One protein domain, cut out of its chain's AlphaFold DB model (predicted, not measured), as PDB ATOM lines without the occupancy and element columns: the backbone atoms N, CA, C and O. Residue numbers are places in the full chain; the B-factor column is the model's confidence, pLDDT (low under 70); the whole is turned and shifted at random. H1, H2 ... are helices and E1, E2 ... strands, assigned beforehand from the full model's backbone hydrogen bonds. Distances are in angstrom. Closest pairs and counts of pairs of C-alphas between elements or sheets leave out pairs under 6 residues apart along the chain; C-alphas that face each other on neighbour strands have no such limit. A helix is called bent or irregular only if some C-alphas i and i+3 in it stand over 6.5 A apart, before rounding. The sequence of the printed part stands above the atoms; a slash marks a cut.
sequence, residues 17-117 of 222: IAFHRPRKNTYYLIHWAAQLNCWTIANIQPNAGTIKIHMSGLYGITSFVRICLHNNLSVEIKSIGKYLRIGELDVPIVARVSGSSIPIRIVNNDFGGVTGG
ATOM      1  N   ILE A  17       1.687  14.801 -44.520       86.75
ATOM      2  CA  ILE A  17       1.300  13.611 -45.289       86.75
ATOM      3  C   ILE A  17       2.530  12.763 -45.616       86.75
ATOM      4  O   ILE A  17       3.630  13.286 -45.818       86.75
ATOM      5  N   ALA A  18       2.339  11.446 -45.678       87.50
ATOM      6  CA  ALA A  18       3.398  10.475 -45.917       87.50
ATOM      7  C   ALA A  18       3.261   9.809 -47.290       87.50
ATOM      8  O   ALA A  18       2.182   9.363 -47.678       87.50
ATOM      9  N   PHE A  19       4.380   9.651 -47.994       87.31
ATOM     10  CA  PHE A  19       4.455   8.865 -49.224       87.31
ATOM     11  C   PHE A  19       5.292   7.617 -49.001       87.31
ATOM     12  O   PHE A  19       6.439   7.693 -48.568       87.31
ATOM     13  N   HIS A  20       4.736   6.467 -49.369       86.50
ATOM     14  CA  HIS A  20       5.452   5.198 -49.339       86.50
ATOM     15  C   HIS A  20       6.275   4.991 -50.622       86.50
ATOM     16  O   HIS A  20       5.789   5.225 -51.736       86.50
ATOM     17  N   ARG A  21       7.513   4.506 -50.478       82.56
ATOM     18  CA  ARG A  21       8.433   4.155 -51.566       82.56
ATOM     19  C   ARG A  21       8.678   2.637 -51.590       82.56
ATOM     20  O   ARG A  21       9.645   2.166 -50.991       82.56
ATOM     21  N   PRO A  22       7.888   1.863 -52.362       78.50
ATOM     22  CA  PRO A  22       7.885   0.400 -52.282       78.50
ATOM     23  C   PRO A  22       9.247  -0.252 -52.531       78.50
ATOM     24  O   PRO A  22       9.593  -1.224 -51.878       78.50
ATOM     25  N   ARG A  23      10.054   0.308 -53.446       80.19
ATOM     26  CA  ARG A  23      11.372  -0.252 -53.796       80.19
ATOM     27  C   ARG A  23      12.384  -0.210 -52.651       80.19
ATOM     28  O   ARG A  23      13.246  -1.073 -52.594       80.19
ATOM     29  N   LYS A  24      12.320   0.816 -51.799       80.06
ATOM     30  CA  LYS A  24      13.239   0.985 -50.662       80.06
ATOM     31  C   LYS A  24      12.599   0.590 -49.331       80.06
ATOM     32  O   LYS A  24      13.297   0.550 -48.329       80.06
ATOM     33  N   ASN A  25      11.290   0.324 -49.327       83.50
ATOM     34  CA  ASN A  25      10.477   0.189 -48.121       83.50
ATOM     35  C   ASN A  25      10.677   1.372 -47.149       83.50
ATOM     36  O   ASN A  25      10.822   1.201 -45.941       83.50
ATOM     37  N   THR A  26      10.744   2.580 -47.709       86.69
ATOM     38  CA  THR A  26      10.927   3.827 -46.963       86.69
ATOM     39  C   THR A  26       9.735   4.751 -47.143       86.69
ATOM     40  O   THR A  26       8.943   4.605 -48.080       86.69
ATOM     41  N   TYR A  27       9.627   5.723 -46.249       87.06
ATOM     42  CA  TYR A  27       8.622   6.771 -46.283       87.06
ATOM     43  C   TYR A  27       9.307   8.129 -46.278       87.06
ATOM     44  O   TYR A  27      10.358   8.287 -45.666       87.06
ATOM     45  N   TYR A  28       8.707   9.114 -46.934       86.06
ATOM     46  CA  TYR A  28       9.064  10.516 -46.738       86.06
ATOM     47  C   TYR A  28       7.817  11.318 -46.408       86.06
ATOM     48  O   TYR A  28       6.698  10.956 -46.786       86.06
ATOM     49  N   LEU A  29       8.036  12.409 -45.686       85.62
ATOM     50  CA  LEU A  29       6.993  13.298 -45.209       85.62
ATOM     51  C   LEU A  29       7.087  14.626 -45.941       85.62
ATOM     52  O   LEU A  29       8.172  15.178 -46.138       85.62
ATOM     53  N   ILE A  30       5.931  15.166 -46.293       85.38
ATOM     54  CA  ILE A  30       5.811  16.578 -46.626       85.38
ATOM     55  C   ILE A  30       4.864  17.225 -45.625       85.38
ATOM     56  O   ILE A  30       3.969  16.565 -45.093       85.38
ATOM     57  N   HIS A  31       5.094  18.501 -45.349       84.38
ATOM     58  CA  HIS A  31       4.257  19.294 -44.476       84.38
ATOM     59  C   HIS A  31       3.668  20.489 -45.204       84.38
ATOM     60  O   HIS A  31       4.251  21.002 -46.160       84.38
ATOM     61  N   TRP A  32       2.517  20.949 -44.738       83.00
ATOM     62  CA  TRP A  32       1.937  22.193 -45.198       83.00
ATOM     63  C   TRP A  32       2.776  23.365 -44.679       83.00
ATOM     64  O   TRP A  32       2.948  23.537 -43.467       83.00
ATOM     65  N   ALA A  33       3.325  24.170 -45.589       75.75
ATOM     66  CA  ALA A  33       3.966  25.437 -45.274       75.75
ATOM     67  C   ALA A  33       2.972  26.565 -45.540       75.75
ATOM     68  O   ALA A  33       2.903  27.104 -46.644       75.75
ATOM     69  N   ALA A  34       2.220  26.947 -44.503       68.44
ATOM     70  CA  ALA A  34       1.204  27.996 -44.596       68.44
ATOM     71  C   ALA A  34       1.756  29.314 -45.172       68.44
ATOM     72  O   ALA A  34       1.082  29.965 -45.959       68.44
ATOM     73  N   GLN A  35       3.009  29.658 -44.851       69.00
ATOM     74  CA  GLN A  35       3.694  30.856 -45.358       69.00
ATOM     75  C   GLN A  35       3.887  30.855 -46.879       69.00
ATOM     76  O   GLN A  35       3.947  31.913 -47.491       69.00
ATOM     77  N   LEU A  36       4.019  29.675 -47.483       65.38
ATOM     78  CA  LEU A  36       4.278  29.512 -48.913       65.38
ATOM     79  C   LEU A  36       3.045  29.011 -49.667       65.38
ATOM     80  O   LEU A  36       3.142  28.737 -50.862       65.38
ATOM     81  N   ASN A  37       1.921  28.828 -48.962       70.50
ATOM     82  CA  ASN A  37       0.691  28.231 -49.474       70.50
ATOM     83  C   ASN A  37       0.944  26.956 -50.306       70.50
ATOM     84  O   ASN A  37       0.308  26.713 -51.334       70.50
ATOM     85  N   CYS A  38       1.929  26.155 -49.893       75.81
ATOM     86  CA  CYS A  38       2.322  24.942 -50.591       75.81
ATOM     87  C   CYS A  38       2.854  23.885 -49.623       75.81
ATOM     88  O   CYS A  38       3.200  24.154 -48.472       75.81
ATOM     89  N   TRP A  39       2.906  22.652 -50.106       80.69
ATOM     90  CA  TRP A  39       3.493  21.531 -49.400       80.69
ATOM     91  C   TRP A  39       5.004  21.483 -49.639       80.69
ATOM     92  O   TRP A  39       5.476  21.501 -50.781       80.69
ATOM     93  N   THR A  40       5.761  21.386 -48.552       77.69
ATOM     94  CA  THR A  40       7.227  21.362 -48.536       77.69
ATOM     95  C   THR A  40       7.752  20.129 -47.812       77.69
ATOM     96  O   THR A  40       7.031  19.468 -47.073       77.69
ATOM     97  N   ILE A  41       9.021  19.779 -48.027       78.38
ATOM     98  CA  ILE A  41       9.648  18.615 -47.382       78.38
ATOM     99  C   ILE A  41       9.648  18.809 -45.868       78.38
ATOM    100  O   ILE A  41      10.135  19.825 -45.375       78.38
ATOM    101  N   ALA A  42       9.159  17.816 -45.131       75.75
ATOM    102  CA  ALA A  42       9.317  17.790 -43.686       75.75
ATOM    103  C   ALA A  42      10.698  17.238 -43.340       75.75
ATOM    104  O   ALA A  42      11.043  16.111 -43.706       75.75
ATOM    105  N   ASN A  43      11.494  18.023 -42.614       70.38
ATOM    106  CA  ASN A  43      12.762  17.542 -42.083       70.38
ATOM    107  C   ASN A  43      12.564  16.861 -40.724       70.38
ATOM    108  O   ASN A  43      12.985  17.374 -39.693       70.38
ATOM    109  N   ILE A  44      11.851  15.733 -40.731       67.50
ATOM    110  CA  ILE A  44      11.641  14.911 -39.539       67.50
ATOM    111  C   ILE A  44      12.491  13.656 -39.700       67.50
ATOM    112  O   ILE A  44      12.328  12.917 -40.668       67.50
ATOM    113  N   GLN A  45      13.378  13.424 -38.738       69.25
ATOM    114  CA  GLN A  45      14.134  12.183 -38.579       69.25
ATOM    115  C   GLN A  45      13.529  11.432 -37.387       69.25
ATOM    116  O   GLN A  45      13.969  11.623 -36.252       69.25
ATOM    117  N   PRO A  46      12.438  10.676 -37.596       68.25
ATOM    118  CA  PRO A  46      11.802   9.952 -36.509       68.25
ATOM    119  C   PRO A  46      12.720   8.831 -36.008       68.25
ATOM    120  O   PRO A  46      13.383   8.157 -36.797       68.25
ATOM    121  N   ASN A  47      12.747   8.615 -34.692       70.25
ATOM    122  CA  ASN A  47      13.534   7.538 -34.096       70.25
ATOM    123  C   ASN A  47      13.062   6.176 -34.628       70.25
ATOM    124  O   ASN A  47      11.877   5.838 -34.552       70.25
ATOM    125  N   ALA A  48      13.996   5.376 -35.141       56.03
ATOM    126  CA  ALA A  48      13.709   4.019 -35.590       56.03
ATOM    127  C   ALA A  48      13.140   3.197 -34.415       56.03
ATOM    128  O   ALA A  48      13.797   3.046 -33.387       56.03
ATOM    129  N   GLY A  49      11.902   2.707 -34.550       59.97
ATOM    130  CA  GLY A  49      11.201   1.917 -33.526       59.97
ATOM    131  C   GLY A  49       9.954   2.569 -32.915       59.97
ATOM    132  O   GLY A  49       9.130   1.856 -32.346       59.97
ATOM    133  N   THR A  50       9.746   3.880 -33.079       70.44
ATOM    134  CA  THR A  50       8.515   4.562 -32.613       70.44
ATOM    135  C   THR A  50       7.452   4.715 -33.698       70.44
ATOM    136  O   THR A  50       6.385   5.269 -33.439       70.44
ATOM    137  N   ILE A  51       7.737   4.225 -34.907       82.12
ATOM    138  CA  ILE A  51       6.891   4.413 -36.082       82.12
ATOM    139  C   ILE A  51       6.080   3.152 -36.331       82.12
ATOM    140  O   ILE A  51       6.628   2.117 -36.716       82.12
ATOM    141  N   LYS A  52       4.766   3.260 -36.151       83.25
ATOM    142  CA  LYS A  52       3.830   2.162 -36.397       83.25
ATOM    143  C   LYS A  52       2.924   2.485 -37.571       83.25
ATOM    144  O   LYS A  52       2.455   3.613 -37.699       83.25
ATOM    145  N   ILE A  53       2.670   1.501 -38.427       83.56
ATOM    146  CA  ILE A  53       1.633   1.612 -39.456       83.56
ATOM    147  C   ILE A  53       0.306   1.090 -38.912       83.56
ATOM    148  O   ILE A  53       0.250   0.005 -38.334       83.56
ATOM    149  N   HIS A  54      -0.755   1.859 -39.133       80.06
ATOM    150  CA  HIS A  54      -2.115   1.518 -38.737       80.06
ATOM    151  C   HIS A  54      -3.087   1.667 -39.919       80.06
ATOM    152  O   HIS A  54      -2.780   2.290 -40.943       80.06
ATOM    153  N   MET A  55      -4.265   1.063 -39.774       71.75
ATOM    154  CA  MET A  55      -5.342   1.029 -40.766       71.75
ATOM    155  C   MET A  55      -6.530   1.852 -40.260       71.75
ATOM    156  O   MET A  55      -6.872   1.768 -39.087       71.75
ATOM    157  N   SER A  56      -7.146   2.670 -41.115       65.69
ATOM    158  CA  SER A  56      -8.371   3.411 -40.765       65.69
ATOM    159  C   SER A  56      -9.604   2.579 -41.117       65.69
ATOM    160  O   SER A  56      -9.610   1.941 -42.161       65.69
ATOM    161  N   GLY A  57     -10.655   2.605 -40.290       56.94
ATOM    162  CA  GLY A  57     -11.911   1.888 -40.561       56.94
ATOM    163  C   GLY A  57     -12.730   2.465 -41.723       56.94
ATOM    164  O   GLY A  57     -13.602   1.787 -42.256       56.94
ATOM    165  N   LEU A  58     -12.418   3.684 -42.174       54.12
ATOM    166  CA  LEU A  58     -13.152   4.418 -43.215       54.12
ATOM    167  C   LEU A  58     -12.698   4.057 -44.641       54.12
ATOM    168  O   LEU A  58     -12.578   4.910 -45.524       54.12
ATOM    169  N   TYR A  59     -12.422   2.773 -44.878       48.72
ATOM    170  CA  TYR A  59     -12.122   2.242 -46.205       48.72
ATOM    171  C   TYR A  59     -13.298   2.506 -47.154       48.72
ATOM    172  O   TYR A  59     -14.322   1.839 -47.066       48.72
ATOM    173  N   GLY A  60     -13.155   3.445 -48.094       43.56
ATOM    174  CA  GLY A  60     -14.132   3.559 -49.183       43.56
ATOM    175  C   GLY A  60     -14.209   4.892 -49.909       43.56
ATOM    176  O   GLY A  60     -14.604   4.908 -51.072       43.56
ATOM    177  N   ILE A  61     -13.796   6.006 -49.300       50.34
ATOM    178  CA  ILE A  61     -13.909   7.310 -49.966       50.34
ATOM    179  C   ILE A  61     -12.621   7.576 -50.747       50.34
ATOM    180  O   ILE A  61     -11.650   8.140 -50.247       50.34
ATOM    181  N   THR A  62     -12.583   7.122 -52.000       49.91
ATOM    182  CA  THR A  62     -11.510   7.450 -52.948       49.91
ATOM    183  C   THR A  62     -11.681   8.879 -53.464       49.91
ATOM    184  O   THR A  62     -11.941   9.093 -54.648       49.91
ATOM    185  N   SER A  63     -11.561   9.874 -52.589       58.06
ATOM    186  CA  SER A  63     -11.414  11.262 -53.016       58.06
ATOM    187  C   SER A  63      -9.965  11.471 -53.466       58.06
ATOM    188  O   SER A  63      -9.011  11.300 -52.705       58.06
ATOM    189  N   PHE A  64      -9.789  11.741 -54.760       68.81
ATOM    190  CA  PHE A  64      -8.527  12.239 -55.296       68.81
ATOM    191  C   PHE A  64      -8.442  13.735 -55.018       68.81
ATOM    192  O   PHE A  64      -9.445  14.448 -55.021       68.81
ATOM    193  N   VAL A  65      -7.233  14.197 -54.745       72.19
ATOM    194  CA  VAL A  65      -6.974  15.559 -54.298       72.19
ATOM    195  C   VAL A  65      -5.740  16.060 -55.007       72.19
ATOM    196  O   VAL A  65      -4.738  15.349 -55.087       72.19
ATOM    197  N   ARG A  66      -5.790  17.302 -55.480       75.50
ATOM    198  CA  ARG A  66      -4.619  17.984 -56.023       75.50
ATOM    199  C   ARG A  66      -3.967  18.810 -54.920       75.50
ATOM    200  O   ARG A  66      -4.604  19.688 -54.342       75.50
ATOM    201  N   ILE A  67      -2.695  18.536 -54.645       77.25
ATOM    202  CA  ILE A  67      -1.871  19.338 -53.736       77.25
ATOM    203  C   ILE A  67      -0.894  20.208 -54.526       77.25
ATOM    204  O   ILE A  67      -0.363  19.778 -55.553       77.25
ATOM    205  N   CYS A  68      -0.637  21.418 -54.032       77.06
ATOM    206  CA  CYS A  68       0.379  22.318 -54.576       77.06
ATOM    207  C   CYS A  68       1.705  22.116 -53.838       77.06
ATOM    208  O   CYS A  68       1.759  22.230 -52.617       77.06
ATOM    209  N   LEU A  69       2.771  21.841 -54.574       74.56
ATOM    210  CA  LEU A  69       4.150  21.789 -54.107       74.56
ATOM    211  C   LEU A  69       4.842  23.140 -54.358       74.56
ATOM    212  O   LEU A  69       4.352  23.990 -55.102       74.56
ATOM    213  N   HIS A  70       6.024  23.315 -53.770       65.81
ATOM    214  CA  HIS A  70       6.909  24.440 -54.079       65.81
ATOM    215  C   HIS A  70       7.208  24.533 -55.596       65.81
ATOM    216  O   HIS A  70       7.295  23.507 -56.275       65.81
ATOM    217  N   ASN A  71       7.393  25.752 -56.121       65.31
ATOM    218  CA  ASN A  71       7.577  26.069 -57.552       65.31
ATOM    219  C   ASN A  71       6.351  25.833 -58.457       65.31
ATOM    220  O   ASN A  71       6.514  25.485 -59.625       65.31
ATOM    221  N   ASN A  72       5.129  26.019 -57.944       65.31
ATOM    222  CA  ASN A  72       3.870  25.877 -58.701       65.31
ATOM    223  C   ASN A  72       3.634  24.485 -59.313       65.31
ATOM    224  O   ASN A  72       2.809  24.324 -60.212       65.31
ATOM    225  N   LEU A  73       4.334  23.462 -58.825       72.44
ATOM    226  CA  LEU A  73       4.086  22.086 -59.230       72.44
ATOM    227  C   LEU A  73       2.866  21.557 -58.489       72.44
ATOM    228  O   LEU A  73       2.709  21.804 -57.299       72.44
ATOM    229  N   SER A  74       2.015  20.799 -59.165       75.44
ATOM    230  CA  SER A  74       0.865  20.157 -58.539       75.44
ATOM    231  C   SER A  74       0.927  18.649 -58.723       75.44
ATOM    232  O   SER A  74       1.457  18.140 -59.712       75.44
ATOM    233  N   VAL A  75       0.443  17.918 -57.724       80.25
ATOM    234  CA  VAL A  75       0.418  16.453 -57.734       80.25
ATOM    235  C   VAL A  75      -0.946  15.990 -57.271       80.25
ATOM    236  O   VAL A  75      -1.445  16.439 -56.239       80.25
ATOM    237  N   GLU A  76      -1.534  15.066 -58.023       81.88
ATOM    238  CA  GLU A  76      -2.737  14.372 -57.588       81.88
ATOM    239  C   GLU A  76      -2.393  13.169 -56.716       81.88
ATOM    240  O   GLU A  76      -1.550  12.324 -57.048       81.88
ATOM    241  N   ILE A  77      -3.073  13.101 -55.577       81.81
ATOM    242  CA  ILE A  77      -2.905  12.073 -54.561       81.81
ATOM    243  C   ILE A  77      -4.249  11.461 -54.177       81.81
ATOM    244  O   ILE A  77      -5.303  12.070 -54.340       81.81
ATOM    245  N   LYS A  78      -4.199  10.238 -53.655       78.94
ATOM    246  CA  LYS A  78      -5.346   9.500 -53.123       78.94
ATOM    247  C   LYS A  78      -4.996   8.819 -51.807       78.94
ATOM    248  O   LYS A  78      -3.831   8.482 -51.571       78.94
ATOM    249  N   SER A  79      -6.006   8.567 -50.975       75.81
ATOM    250  CA  SER A  79      -5.804   7.845 -49.712       75.81
ATOM    251  C   SER A  79      -5.500   6.398 -50.011       75.81
ATOM    252  O   SER A  79      -6.071   5.828 -50.941       75.81
ATOM    253  N   ILE A  80      -4.658   5.785 -49.186       75.31
ATOM    254  CA  ILE A  80      -4.557   4.325 -49.152       75.31
ATOM    255  C   ILE A  80      -5.236   3.717 -47.918       75.31
ATOM    256  O   ILE A  80      -5.108   2.515 -47.694       75.31
ATOM    257  N   GLY A  81      -5.926   4.528 -47.101       73.56
ATOM    258  CA  GLY A  81      -6.590   4.064 -45.877       73.56
ATOM    259  C   GLY A  81      -5.613   3.579 -44.800       73.56
ATOM    260  O   GLY A  81      -5.972   2.768 -43.950       73.56
ATOM    261  N   LYS A  82      -4.358   4.029 -44.856       81.25
ATOM    262  CA  LYS A  82      -3.315   3.725 -43.869       81.25
ATOM    263  C   LYS A  82      -2.718   5.024 -43.356       81.25
ATOM    264  O   LYS A  82      -2.685   6.012 -44.086       81.25
ATOM    265  N   TYR A  83      -2.212   5.012 -42.134       82.12
ATOM    266  CA  TYR A  83      -1.500   6.139 -41.543       82.12
ATOM    267  C   TYR A  83      -0.292   5.644 -40.746       82.12
ATOM    268  O   TYR A  83      -0.244   4.494 -40.302       82.12
ATOM    269  N   LEU A  84       0.706   6.511 -40.618       84.44
ATOM    270  CA  LEU A  84       1.854   6.330 -39.745       84.44
ATOM    271  C   LEU A  84       1.555   7.005 -38.413       84.44
ATOM    272  O   LEU A  84       1.165   8.167 -38.399       84.44
ATOM    273  N   ARG A  85       1.803   6.311 -37.309       81.25
ATOM    274  CA  ARG A  85       1.882   6.924 -35.988       81.25
ATOM    275  C   ARG A  85       3.346   7.148 -35.640       81.25
ATOM    276  O   ARG A  85       4.100   6.183 -35.535       81.25
ATOM    277  N   ILE A  86       3.746   8.409 -35.517       80.81
ATOM    278  CA  ILE A  86       5.103   8.851 -35.177       80.81
ATOM    279  C   ILE A  86       5.023   9.538 -33.811       80.81
ATOM    280  O   ILE A  86       4.719  10.727 -33.720       80.81
ATOM    281  N   GLY A  87       5.239   8.781 -32.733       77.06
ATOM    282  CA  GLY A  87       4.935   9.262 -31.378       77.06
ATOM    283  C   GLY A  87       3.430   9.507 -31.207       77.06
ATOM    284  O   GLY A  87       2.637   8.574 -31.333       77.06
ATOM    285  N   GLU A  88       3.039  10.762 -30.970       74.81
ATOM    286  CA  GLU A  88       1.630  11.192 -30.885       74.81
ATOM    287  C   GLU A  88       1.073  11.754 -32.201       74.81
ATOM    288  O   GLU A  88      -0.086  12.157 -32.270       74.81
ATOM    289  N   LEU A  89       1.891  11.807 -33.257       76.25
ATOM    290  CA  LEU A  89       1.475  12.333 -34.550       76.25
ATOM    291  C   LEU A  89       0.906  11.216 -35.428       76.25
ATOM    292  O   LEU A  89       1.623  10.273 -35.767       76.25
ATOM    293  N   ASP A  90      -0.338  11.374 -35.872       79.44
ATOM    294  CA  ASP A  90      -0.931  10.525 -36.904       79.44
ATOM    295  C   ASP A  90      -0.775  11.185 -38.274       79.44
ATOM    296  O   ASP A  90      -1.291  12.276 -38.506       79.44
ATOM    297  N   VAL A  91      -0.089  10.511 -39.194       83.06
ATOM    298  CA  VAL A  91       0.173  11.013 -40.541       83.06
ATOM    299  C   VAL A  91      -0.464  10.103 -41.586       83.06
ATOM    300  O   VAL A  91      -0.050   8.948 -41.713       83.06
ATOM    301  N   PRO A  92      -1.417  10.586 -42.396       82.88
ATOM    302  CA  PRO A  92      -2.015   9.773 -43.444       82.88
ATOM    303  C   PRO A  92      -0.985   9.396 -44.510       82.88
ATOM    304  O   PRO A  92      -0.192  10.223 -44.971       82.88
ATOM    305  N   ILE A  93      -1.023   8.133 -44.929       84.75
ATOM    306  CA  ILE A  93      -0.252   7.655 -46.068       84.75
ATOM    307  C   ILE A  93      -1.098   7.859 -47.319       84.75
ATOM    308  O   ILE A  93      -2.265   7.460 -47.387       84.75
ATOM    309  N   VAL A  94      -0.484   8.459 -48.330       84.50
ATOM    310  CA  VAL A  94      -1.116   8.740 -49.614       84.50
ATOM    311  C   VAL A  94      -0.350   8.076 -50.751       84.50
ATOM    312  O   VAL A  94       0.861   7.842 -50.689       84.50
ATOM    313  N   ALA A  95      -1.077   7.755 -51.813       82.00
ATOM    314  CA  ALA A  95      -0.513   7.286 -53.066       82.00
ATOM    315  C   ALA A  95      -0.681   8.357 -54.138       82.00
ATOM    316  O   ALA A  95      -1.688   9.059 -54.189       82.00
ATOM    317  N   ARG A  96       0.301   8.441 -55.031       81.50
ATOM    318  CA  ARG A  96       0.209   9.270 -56.234       81.50
ATOM    319  C   ARG A  96      -0.796   8.672 -57.213       81.50
ATOM    320  O   ARG A  96      -0.872   7.449 -57.350       81.50
ATOM    321  N   VAL A  97      -1.507   9.538 -57.923       78.81
ATOM    322  CA  VAL A  97      -2.271   9.168 -59.117       78.81
ATOM    323  C   VAL A  97      -1.313   9.114 -60.318       78.81
ATOM    324  O   VAL A  97      -0.346   9.879 -60.400       78.81
ATOM    325  N   SER A  98      -1.523   8.150 -61.217       66.06
ATOM    326  CA  SER A  98      -0.679   7.912 -62.395       66.06
ATOM    327  C   SER A  98      -0.534   9.182 -63.248       66.06
ATOM    328  O   SER A  98      -1.525   9.844 -63.526       66.06
ATOM    329  N   GLY A  99       0.692   9.517 -63.668       62.00
ATOM    330  CA  GLY A  99       0.988  10.704 -64.490       62.00
ATOM    331  C   GLY A  99       1.499  11.930 -63.720       62.00
ATOM    332  O   GLY A  99       2.035  12.841 -64.340       62.00
ATOM    333  N   SER A 100       1.429  11.936 -62.383       60.75
ATOM    334  CA  SER A 100       1.982  13.018 -61.549       60.75
ATOM    335  C   SER A 100       3.388  12.687 -61.019       60.75
ATOM    336  O   SER A 100       3.598  11.655 -60.370       60.75
ATOM    337  N   SER A 101       4.365  13.574 -61.240       61.50
ATOM    338  CA  SER A 101       5.740  13.422 -60.733       61.50
ATOM    339  C   SER A 101       6.038  14.369 -59.569       61.50
ATOM    340  O   SER A 101       5.911  15.581 -59.705       61.50
ATOM    341  N   ILE A 102       6.518  13.821 -58.450       63.91
ATOM    342  CA  ILE A 102       7.111  14.610 -57.363       63.91
ATOM    343  C   ILE A 102       8.591  14.851 -57.713       63.91
ATOM    344  O   ILE A 102       9.284  13.882 -58.041       63.91
ATOM    345  N   PRO A 103       9.093  16.097 -57.650       60.16
ATOM    346  CA  PRO A 103      10.501  16.410 -57.881       60.16
ATOM    347  C   PRO A 103      11.457  15.541 -57.062       60.16
ATOM    348  O   PRO A 103      11.297  15.386 -55.855       60.16
ATOM    349  N   ILE A 104      12.518  15.040 -57.703       54.12
ATOM    350  CA  ILE A 104      13.516  14.139 -57.098       54.12
ATOM    351  C   ILE A 104      14.168  14.739 -55.838       54.12
ATOM    352  O   ILE A 104      14.504  14.002 -54.915       54.12
ATOM    353  N   ARG A 105      14.283  16.074 -55.750       55.22
ATOM    354  CA  ARG A 105      14.851  16.769 -54.577       55.22
ATOM    355  C   ARG A 105      14.047  16.562 -53.284       55.22
ATOM    356  O   ARG A 105      14.604  16.735 -52.209       55.22
ATOM    357  N   ILE A 106      12.781  16.147 -53.382       54.53
ATOM    358  CA  ILE A 106      11.892  15.860 -52.241       54.53
ATOM    359  C   ILE A 106      12.182  14.486 -51.606       54.53
ATOM    360  O   ILE A 106      11.783  14.232 -50.477       54.53
ATOM    361  N   VAL A 107      12.943  13.616 -52.280       58.00
ATOM    362  CA  VAL A 107      13.057  12.181 -51.952       58.00
ATOM    363  C   VAL A 107      14.384  11.799 -51.266       58.00
ATOM    364  O   VAL A 107      14.786  10.634 -51.281       58.00
ATOM    365  N   ASN A 108      15.111  12.780 -50.719       61.16
ATOM    366  CA  ASN A 108      16.409  12.559 -50.060       61.16
ATOM    367  C   ASN A 108      16.309  12.410 -48.533       61.16
ATOM    368  O   ASN A 108      17.312  12.090 -47.904       61.16
ATOM    369  N   ASN A 109      15.124  12.604 -47.948       69.38
ATOM    370  CA  ASN A 109      14.892  12.521 -46.502       69.38
ATOM    371  C   ASN A 109      13.963  11.350 -46.140       69.38
ATOM    372  O   ASN A 109      13.029  11.478 -45.351       69.38
ATOM    373  N   ASP A 110      14.191  10.222 -46.811       81.12
ATOM    374  CA  ASP A 110      13.462   8.978 -46.599       81.12
ATOM    375  C   ASP A 110      13.847   8.371 -45.232       81.12
ATOM    376  O   ASP A 110      15.029   8.305 -44.897       81.12
ATOM    377  N   PHE A 111      12.877   7.845 -44.482       80.19
ATOM    378  CA  PHE A 111      13.108   7.048 -43.273       80.19
ATOM    379  C   PHE A 111      12.499   5.645 -43.395       80.19
ATOM    380  O   PHE A 111      11.539   5.412 -44.136       80.19
ATOM    381  N   GLY A 112      13.095   4.691 -42.679       80.56
ATOM    382  CA  GLY A 112      12.651   3.298 -42.587       80.56
ATOM    383  C   GLY A 112      12.261   2.917 -41.157       80.56
ATOM    384  O   GLY A 112      11.946   3.778 -40.341       80.56
ATOM    385  N   GLY A 113      12.285   1.619 -40.844       79.50
ATOM    386  CA  GLY A 113      12.026   1.130 -39.481       79.50
ATOM    387  C   GLY A 113      10.556   1.185 -39.050       79.50
ATOM    388  O   GLY A 113      10.272   1.179 -37.856       79.50
ATOM    389  N   VAL A 114       9.631   1.248 -40.013       79.69
ATOM    390  CA  VAL A 114       8.187   1.190 -39.757       79.69
ATOM    391  C   VAL A 114       7.791  -0.239 -39.409       79.69
ATOM    392  O   VAL A 114       8.007  -1.154 -40.206       79.69
ATOM    393  N   THR A 115       7.201  -0.430 -38.233       80.31
ATOM    394  CA  THR A 115       6.699  -1.730 -37.770       80.31
ATOM    395  C   THR A 115       5.175  -1.796 -37.863       80.31
ATOM    396  O   THR A 115       4.488  -0.772 -37.910       80.31
ATOM    397  N   GLY A 116       4.627  -3.011 -37.937       74.12
ATOM    398  CA  GLY A 116       3.181  -3.224 -37.851       74.12
ATOM    399  C   GLY A 116       2.670  -2.835 -36.466       74.12
ATOM    400  O   GLY A 116       3.194  -3.322 -35.466       74.12
ATOM    401  N   GLY A 117       1.683  -1.941 -36.402       65.94
ATOM    402  CA  GLY A 117       0.940  -1.667 -35.176       65.94
ATOM    403  C   GLY A 117      -0.295  -2.560 -35.057       65.94
ATOM    404  O   GLY A 117      -0.807  -3.053 -36.061       65.94
TER     405      GLY A 117
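Overview. This is residues 17 to 117 of the 222 residues of the protein "RING-type domain-containing protein" of viral metagenome (UniProt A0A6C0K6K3). A single strongly twisted sheet of seven strands makes the body: two three-strand meanders, E1 E2 E3 and E5 E6 E7, join side by side through parallel E1 and E7, and the start of E3 comes round to the end of E5. The long strand E6 bends sharply, with E5 beside its first part and E4 beside its last part, while the small helix H1 packs over E2. The printed part has 101 residues, with seven named strands, E1 to E7, followed by one named helix, H1; the sheet is branched and mixed, and the class is mostly strand. The whole is compact, with a radius of gyration of the C-alphas of 13.4 A, and rounded, spanning 36 by 31 by 28 A.

Along the chain. E1, residues 17 to 21, begins at C-alpha 17, (1.300, 13.611, -45.289). E2, residues 26 to 33, is 22.8 A long, and E3 is residues 38 to 41. E4 is residues 51 to 55 and E5 residues 64 to 68. E6, residues 74 to 86, is the longest strand, 26.3 A from C-alpha 74 at (0.865, 20.157, -58.539) to C-alpha 86; it bends by 92 degrees at residue 81. E7, residues 89 to 96, is 21.9 A long. H1, residues 104 to 108, ends at C-alpha 108, (16.409, 12.559, -50.060); it is neither bent nor irregular, but only just: C-alphas 105 and 108 are 6.4 A apart.

Arrangement. E1 and E2 form an antiparallel hairpin at 153 degrees, with N 19 and O 28 within hydrogen-bond range at 2.9 A. E2 and E3 form the next hairpin, with N 31 and O 40 at 2.8 A. On the other side of E1 from E2 lies E7, parallel to it at 54 degrees, with N 18 and O 92 at 2.9 A. E7 and E6 form an antiparallel hairpin at 143 degrees, with N 84 and O 91 at 2.8 A. E4 and E5 lie on one side of E6, and E7 on the other. E5 and E6 are an antiparallel hairpin, with N 77 and O 65 at 2.8 A; antiparallel E4 and E6 have N 85 and O 52 at 2.8 A. The closest C-alphas of E3 and E5, Cys 38 and Cys 68, are 5.2 A apart. H1 is on the sheet, over E2, at a height of 8.4 A; the closest C-alphas of the two are Tyr 28 and Val 107, 6.8 A apart. In H1, 0 of 1 O i to N i+4 pairs and 1 of 2 O i to N i+3 pairs are within range.

Size, cuts and confidence. The C-alphas of Asn 72 and Gly 117, the two farthest apart, are 36.3 A from each other. The printed part has no cut, and no link is long. Residues 115 to 116 pair in parallel with residues 52 to 53 of E4. The mean pLDDT of the printed part is 73.6; 33 residues are under 70, among them residues 56 to 64 and 98 to 109.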